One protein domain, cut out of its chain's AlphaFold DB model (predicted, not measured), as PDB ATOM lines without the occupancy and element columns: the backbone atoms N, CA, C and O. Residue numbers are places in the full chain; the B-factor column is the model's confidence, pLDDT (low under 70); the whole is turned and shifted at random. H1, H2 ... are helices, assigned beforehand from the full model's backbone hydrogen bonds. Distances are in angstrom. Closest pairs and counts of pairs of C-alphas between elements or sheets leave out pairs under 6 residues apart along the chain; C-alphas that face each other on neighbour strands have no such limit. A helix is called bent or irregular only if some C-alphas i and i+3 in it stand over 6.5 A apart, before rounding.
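This is residues 17 to 71 of the 78 residues of the protein "Cir_N domain-containing protein" of Ichthyophthirius multifiliis (strain G5) (UniProt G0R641). One long, nearly straight helix, H1, makes almost the whole length of this rod, and at its far end the backbone folds back as a short second helix, H2, beside the last turns of H1. The result is a very unequal helical hairpin, with residues 17 to 45 of H1 sticking out free as a long arm. The printed part has 55 residues with two named helices, H1 then H2, and no named strand; the class is all helix. It is extended, with a radius of gyration of the C-alphas of 20.2 A, and spans 65 by 16 by 7 A.

H1, residues 17 to 58, stands free over residues 17 to 45. A tight link of 5 residues follows it, and then comes H2, residues 64 to 71. H1 and H2 touch, H1 with residues 50 to 57 alone; their closest C-alphas are those of Val 57 and Lys 64, 6.1 A apart. They run opposite ways at a shallow tilt of 15 degrees and form a helical hairpin. In H1 every O i to N i+4 pair is within hydrogen-bond range; in H2 0 of 4 such pairs are, against 4 of 5 O i to N i+3 pairs.

H1 begins at C-alpha 17, at (80.803, 109.946, 176.717), and ends at C-alpha 58, at (134.339, 119.269, 147.856), 61.5 A from first to last C-alpha. H2 measures 11.5 A from C-alpha 64 to C-alpha 71, which is at (127.098, 107.780, 156.487). H2 is irregular, but only just: C-alphas 66 and 69 are 6.9 A apart.

The two C-alphas farthest apart are those of Lys 17 and Gly 60, at 64.9 A. The printed part has no cut, and its one link, from H1 to H2, is tight. The mean pLDDT of the printed part is 90.0; residues 69 to 71, in H2, are under 70.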
ATOM      1  N   LYS A  17      79.813 111.036 176.743       90.75
ATOM      2  CA  LYS A  17      80.803 109.946 176.717       90.75
ATOM      3  C   LYS A  17      81.519 109.837 175.368       90.75
ATOM      4  O   LYS A  17      82.725 109.606 175.327       90.75
ATOM      5  N   ASN A  18      80.783 109.996 174.272       92.62
ATOM      6  CA  ASN A  18      81.342 109.914 172.926       92.62
ATOM      7  C   ASN A  18      82.148 111.166 172.586       92.62
ATOM      8  O   ASN A  18      83.243 111.031 172.051       92.62
ATOM      9  N   ILE A  19      81.670 112.346 172.987       94.81
ATOM     10  CA  ILE A  19      82.419 113.604 172.872       94.81
ATOM     11  C   ILE A  19      83.755 113.492 173.618       94.81
ATOM     12  O   ILE A  19      84.799 113.770 173.037       94.81
ATOM     13  N   ALA A  20      83.749 112.997 174.859       94.88
ATOM     14  CA  ALA A  20      84.974 112.799 175.636       94.88
ATOM     15  C   ALA A  20      85.952 111.824 174.955       94.88
ATOM     16  O   ALA A  20      87.152 112.085 174.891       94.88
ATOM     17  N   LYS A  21      85.446 110.721 174.390       95.19
ATOM     18  CA  LYS A  21      86.265 109.741 173.662       95.19
ATOM     19  C   LYS A  21      86.884 110.319 172.386       95.19
ATOM     20  O   LYS A  21      88.013 109.969 172.045       95.19
ATOM     21  N   VAL A  22      86.142 111.155 171.659       96.25
ATOM     22  CA  VAL A  22      86.655 111.863 170.478       96.25
ATOM     23  C   VAL A  22      87.735 112.851 170.902       96.25
ATOM     24  O   VAL A  22      88.843 112.777 170.378       96.25
ATOM     25  N   TRP A  23      87.464 113.665 171.922       96.31
ATOM     26  CA  TRP A  23      88.418 114.634 172.448       96.31
ATOM     27  C   TRP A  23      89.734 113.979 172.889       96.31
ATOM     28  O   TRP A  23      90.811 114.435 172.519       96.31
ATOM     29  N   GLU A  24      89.683 112.849 173.601       97.44
ATOM     30  CA  GLU A  24      90.892 112.123 174.012       97.44
ATOM     31  C   GLU A  24      91.721 111.645 172.805       97.44
ATOM     32  O   GLU A  24      92.955 111.704 172.809       97.44
ATOM     33  N   LYS A  25      91.054 111.181 171.740       97.31
ATOM     34  CA  LYS A  25      91.728 110.779 170.500       97.31
ATOM     35  C   LYS A  25      92.340 111.967 169.771       97.31
ATOM     36  O   LYS A  25      93.452 111.838 169.263       97.31
ATOM     37  N   GLU A  26      91.645 113.097 169.727       97.19
ATOM     38  CA  GLU A  26      92.153 114.335 169.136       97.19
ATOM     39  C   GLU A  26      93.395 114.826 169.883       97.19
ATOM     40  O   GLU A  26      94.406 115.110 169.247       97.19
ATOM     41  N   GLN A  27      93.386 114.812 171.219       97.44
ATOM     42  CA  GLN A  27      94.558 115.170 172.027       97.44
ATOM     43  C   GLN A  27      95.762 114.268 171.727       97.44
ATOM     44  O   GLN A  27      96.857 114.757 171.440       97.44
ATOM     45  N   LYS A  28      95.558 112.944 171.704       97.50
ATOM     46  CA  LYS A  28      96.613 111.978 171.345       97.50
ATOM     47  C   LYS A  28      97.143 112.195 169.927       97.50
ATOM     48  O   LYS A  28      98.335 112.020 169.673       97.50
ATOM     49  N   TYR A  29      96.267 112.557 168.994       97.44
ATOM     50  CA  TYR A  29      96.648 112.842 167.617       97.44
ATOM     51  C   TYR A  29      97.483 114.122 167.510       97.44
ATOM     52  O   TYR A  29      98.523 114.105 166.855       97.44
ATOM     53  N   ILE A  30      97.095 115.189 168.209       97.44
ATOM     54  CA  ILE A  30      97.855 116.444 168.270       97.44
ATOM     55  C   ILE A  30      99.253 116.199 168.851       97.44
ATOM     56  O   ILE A  30     100.247 116.653 168.285       97.44
ATOM     57  N   GLU A  31      99.363 115.424 169.932       97.12
ATOM     58  CA  GLU A  31     100.662 115.075 170.515       97.12
ATOM     59  C   GLU A  31     101.534 114.280 169.529       97.12
ATOM     60  O   GLU A  31     102.736 114.528 169.400       97.12
ATOM     61  N   LYS A  32     100.929 113.340 168.793       96.75
ATOM     62  CA  LYS A  32     101.623 112.583 167.748       96.75
ATOM     63  C   LYS A  32     102.120 113.497 166.627       96.75
ATOM     64  O   LYS A  32     103.266 113.337 166.213       96.75
ATOM     65  N   LEU A  33     101.294 114.431 166.154       96.81
ATOM     66  CA  LEU A  33     101.680 115.390 165.117       96.81
ATOM     67  C   LEU A  33     102.850 116.258 165.574       96.81
ATOM     68  O   LEU A  33     103.854 116.331 164.873       96.81
ATOM     69  N   LYS A  34     102.786 116.803 166.791       97.06
ATOM     70  CA  LYS A  34     103.880 117.600 167.355       97.06
ATOM     71  C   LYS A  34     105.193 116.813 167.413       97.06
ATOM     72  O   LYS A  34     106.235 117.308 166.996       97.06
ATOM     73  N   LYS A  35     105.150 115.558 167.872       96.44
ATOM     74  CA  LYS A  35     106.335 114.683 167.872       96.44
ATOM     75  C   LYS A  35     106.862 114.460 166.454       96.44
ATOM     76  O   LYS A  35     108.068 114.504 166.241       96.44
ATOM     77  N   GLN A  36     105.978 114.228 165.482       96.25
ATOM     78  CA  GLN A  36     106.375 114.063 164.083       96.25
ATOM     79  C   GLN A  36     107.047 115.321 163.523       96.25
ATOM     80  O   GLN A  36     108.081 115.188 162.878       96.25
ATOM     81  N   GLU A  37     106.524 116.512 163.812       96.88
ATOM     82  CA  GLU A  37     107.125 117.794 163.418       96.88
ATOM     83  C   GLU A  37     108.513 118.006 164.036       96.88
ATOM     84  O   GLU A  37     109.448 118.449 163.368       96.88
ATOM     85  N   GLU A  38     108.697 117.634 165.303       95.62
ATOM     86  CA  GLU A  38     110.012 117.681 165.944       95.62
ATOM     87  C   GLU A  38     111.004 116.716 165.273       95.62
ATOM     88  O   GLU A  38     112.161 117.075 165.042       95.62
ATOM     89  N   TYR A  39     110.566 115.505 164.914       92.31
ATOM     90  CA  TYR A  39     111.407 114.540 164.200       92.31
ATOM     91  C   TYR A  39     111.749 114.989 162.778       92.31
ATOM     92  O   TYR A  39     112.885 114.796 162.341       92.31
ATOM     93  N   THR A  40     110.800 115.575 162.040       92.31
ATOM     94  CA  THR A  40     111.062 116.088 160.687       92.31
ATOM     95  C   THR A  40     112.029 117.260 160.730       92.31
ATOM     96  O   THR A  40     112.962 117.293 159.927       92.31
ATOM     97  N   LYS A  41     111.881 118.163 161.707       95.31
ATOM     98  CA  LYS A  41     112.816 119.268 161.931       95.31
ATOM     99  C   LYS A  41     114.228 118.767 162.235       95.31
ATOM    100  O   LYS A  41     115.161 119.169 161.548       95.31
ATOM    101  N   LYS A  42     114.384 117.835 163.181       90.06
ATOM    102  CA  LYS A  42     115.697 117.246 163.509       90.06
ATOM    103  C   LYS A  42     116.344 116.577 162.300       90.06
ATOM    104  O   LYS A  42     117.510 116.825 162.020       90.06
ATOM    105  N   ARG A  43     115.579 115.797 161.523       87.94
ATOM    106  CA  ARG A  43     116.096 115.199 160.282       87.94
ATOM    107  C   ARG A  43     116.528 116.245 159.259       87.94
ATOM    108  O   ARG A  43     117.520 116.033 158.569       87.94
ATOM    109  N   HIS A  44     115.796 117.348 159.138       90.31
ATOM    110  CA  HIS A  44     116.177 118.430 158.236       90.31
ATOM    111  C   HIS A  44     117.469 119.118 158.700       90.31
ATOM    112  O   HIS A  44     118.336 119.386 157.873       90.31
ATOM    113  N   GLU A  45     117.615 119.396 159.995       91.06
ATOM    114  CA  GLU A  45     118.828 119.996 160.570       91.06
ATOM    115  C   GLU A  45     120.050 119.087 160.397       91.06
ATOM    116  O   GLU A  45     121.127 119.545 160.015       91.06
ATOM    117  N   GLU A  46     119.880 117.783 160.619       87.31
ATOM    118  CA  GLU A  46     120.923 116.800 160.343       87.31
ATOM    119  C   GLU A  46     121.314 116.834 158.863       87.31
ATOM    120  O   GLU A  46     122.510 116.935 158.557       87.31
ATOM    121  N   LYS A  47     120.317 116.814 157.959       87.06
ATOM    122  CA  LYS A  47     120.502 116.839 156.499       87.06
ATOM    123  C   LYS A  47     121.298 118.055 156.047       87.06
ATOM    124  O   LYS A  47     122.307 117.891 155.363       87.06
ATOM    125  N   THR A  48     120.902 119.252 156.468       89.88
ATOM    126  CA  THR A  48     121.603 120.485 156.086       89.88
ATOM    127  C   THR A  48     123.022 120.522 156.638       89.88
ATOM    128  O   THR A  48     123.948 120.887 155.917       89.88
ATOM    129  N   ALA A  49     123.240 120.088 157.883       89.00
ATOM    130  CA  ALA A  49     124.578 120.022 158.461       89.00
ATOM    131  C   ALA A  49     125.499 119.059 157.691       89.00
ATOM    132  O   ALA A  49     126.700 119.308 157.565       89.00
ATOM    133  N   TYR A  50     124.954 117.958 157.173       87.38
ATOM    134  CA  TYR A  50     125.711 117.018 156.354       87.38
ATOM    135  C   TYR A  50     126.006 117.562 154.956       87.38
ATOM    136  O   TYR A  50     127.154 117.487 154.525       87.38
ATOM    137  N   GLU A  51     125.019 118.151 154.283       88.19
ATOM    138  CA  GLU A  51     125.203 118.793 152.974       88.19
ATOM    139  C   GLU A  51     126.272 119.893 153.043       88.19
ATOM    140  O   GLU A  51     127.181 119.928 152.216       88.19
ATOM    141  N   LEU A  52     126.258 120.724 154.091       90.44
ATOM    142  CA  LEU A  52     127.300 121.730 154.318       90.44
ATOM    143  C   LEU A  52     128.691 121.107 154.489       90.44
ATOM    144  O   LEU A  52     129.667 121.615 153.936       90.44
ATOM    145  N   LYS A  53     128.801 119.996 155.226       88.50
ATOM    146  CA  LYS A  53     130.072 119.270 155.361       88.50
ATOM    147  C   LYS A  53     130.524 118.665 154.035       88.50
ATOM    148  O   LYS A  53     131.718 118.689 153.755       88.50
ATOM    149  N   GLN A  54     129.609 118.137 153.221       89.19
ATOM    150  CA  GLN A  54     129.942 117.636 151.887       89.19
ATOM    151  C   GLN A  54     130.505 118.753 151.008       89.19
ATOM    152  O   GLN A  54     131.588 118.585 150.455       89.19
ATOM    153  N   LEU A  55     129.852 119.919 150.987       91.56
ATOM    154  CA  LEU A  55     130.335 121.092 150.255       91.56
ATOM    155  C   LEU A  55     131.722 121.551 150.736       91.56
ATOM    156  O   LEU A  55     132.584 121.870 149.923       91.56
ATOM    157  N   GLN A  56     131.983 121.541 152.048       91.31
ATOM    158  CA  GLN A  56     133.307 121.881 152.596       91.31
ATOM    159  C   GLN A  56     134.397 120.891 152.168       91.31
ATOM    160  O   GLN A  56     135.538 121.287 151.929       91.31
ATOM    161  N   VAL A  57     134.056 119.605 152.067       91.44
ATOM    162  CA  VAL A  57     134.971 118.562 151.590       91.44
ATOM    163  C   VAL A  57     135.228 118.695 150.090       91.44
ATOM    164  O   VAL A  57     136.369 118.545 149.659       91.44
ATOM    165  N   GLU A  58     134.203 119.001 149.295       89.38
ATOM    166  CA  GLU A  58     134.339 119.269 147.856       89.38
ATOM    167  C   GLU A  58     135.209 120.499 147.586       89.38
ATOM    168  O   GLU A  58     136.060 120.472 146.701       89.38
ATOM    169  N   ALA A  59     135.070 121.536 148.412       93.25
ATOM    170  CA  ALA A  59     135.930 122.714 148.396       93.25
ATOM    171  C   ALA A  59     137.339 122.469 148.985       93.25
ATOM    172  O   ALA A  59     138.168 123.376 148.984       93.25
ATOM    173  N   GLY A  60     137.631 121.265 149.490       90.56
ATOM    174  CA  GLY A  60     138.952 120.877 149.993       90.56
ATOM    175  C   GLY A  60     139.323 121.429 151.375       90.56
ATOM    176  O   GLY A  60     140.469 121.277 151.790       90.56
ATOM    177  N   LEU A  61     138.384 122.039 152.109       89.50
ATOM    178  CA  LEU A  61     138.627 122.583 153.456       89.50
ATOM    179  C   LEU A  61     138.767 121.488 154.520       89.50
ATOM    180  O   LEU A  61     139.414 121.693 155.545       89.50
ATOM    181  N   ILE A  62     138.124 120.337 154.306       88.25
ATOM    182  CA  ILE A  62     138.062 119.234 155.271       88.25
ATOM    183  C   ILE A  62     138.365 117.910 154.552       88.25
ATOM    184  O   ILE A  62     137.903 117.704 153.428       88.25
ATOM    185  N   PRO A  63     139.114 116.975 155.171       89.00
ATOM    186  CA  PRO A  63     139.353 115.657 154.592       89.00
ATOM    187  C   PRO A  63     138.072 114.811 154.518       89.00
ATOM    188  O   PRO A  63     137.218 114.849 155.405       89.00
ATOM    189  N   LYS A  64     137.978 113.953 153.492       84.62
ATOM    190  CA  LYS A  64     136.828 113.049 153.264       84.62
ATOM    191  C   LYS A  64     136.517 112.120 154.446       84.62
ATOM    192  O   LYS A  64     135.357 111.766 154.637       84.62
ATOM    193  N   SER A  65     137.516 111.775 155.260       84.56
ATOM    194  CA  SER A  65     137.353 110.951 156.468       84.56
ATOM    195  C   SER A  65     136.384 111.558 157.490       84.56
ATOM    196  O   SER A  65     135.752 110.826 158.249       84.56
ATOM    197  N   ALA A  66     136.192 112.881 157.477       81.12
ATOM    198  CA  ALA A  66     135.243 113.558 158.356       81.12
ATOM    199  C   ALA A  66     133.765 113.244 158.036       81.12
ATOM    200  O   ALA A  66     132.897 113.472 158.881       81.12
ATOM    201  N   LEU A  67     133.457 112.714 156.841       76.56
ATOM    202  CA  LEU A  67     132.092 112.350 156.428       76.56
ATOM    203  C   LEU A  67     131.688 110.920 156.825       76.56
ATOM    204  O   LEU A  67     130.490 110.630 156.889       76.56
ATOM    205  N   ASP A  68     132.645 110.027 157.091       71.12
ATOM    206  CA  ASP A  68     132.369 108.588 157.225       71.12
ATOM    207  C   ASP A  68     131.595 108.220 158.503       71.12
ATOM    208  O   ASP A  68     130.796 107.280 158.487       71.12
ATOM    209  N   ASN A  69     131.708 109.012 159.574       68.12
ATOM    210  CA  ASN A  69     131.004 108.758 160.838       68.12
ATOM    211  C   ASN A  69     129.469 108.878 160.725       68.12
ATOM    212  O   ASN A  69     128.743 108.217 161.464       68.12
ATOM    213  N   ASN A  70     128.961 109.672 159.775       62.47
ATOM    214  CA  ASN A  70     127.527 109.969 159.638       62.47
ATOM    215  C   ASN A  70     126.837 109.204 158.498       62.47
ATOM    216  O   ASN A  70     125.627 109.317 158.310       62.47
ATOM    217  N   ARG A  71     127.578 108.391 157.737       57.47
ATOM    218  CA  ARG A  71     127.098 107.780 156.487       57.47
ATOM    219  C   ARG A  71     125.967 106.761 156.677       57.47
ATOM    220  O   ARG A  71     125.176 106.547 155.760       57.47
TER     221      ARG A  71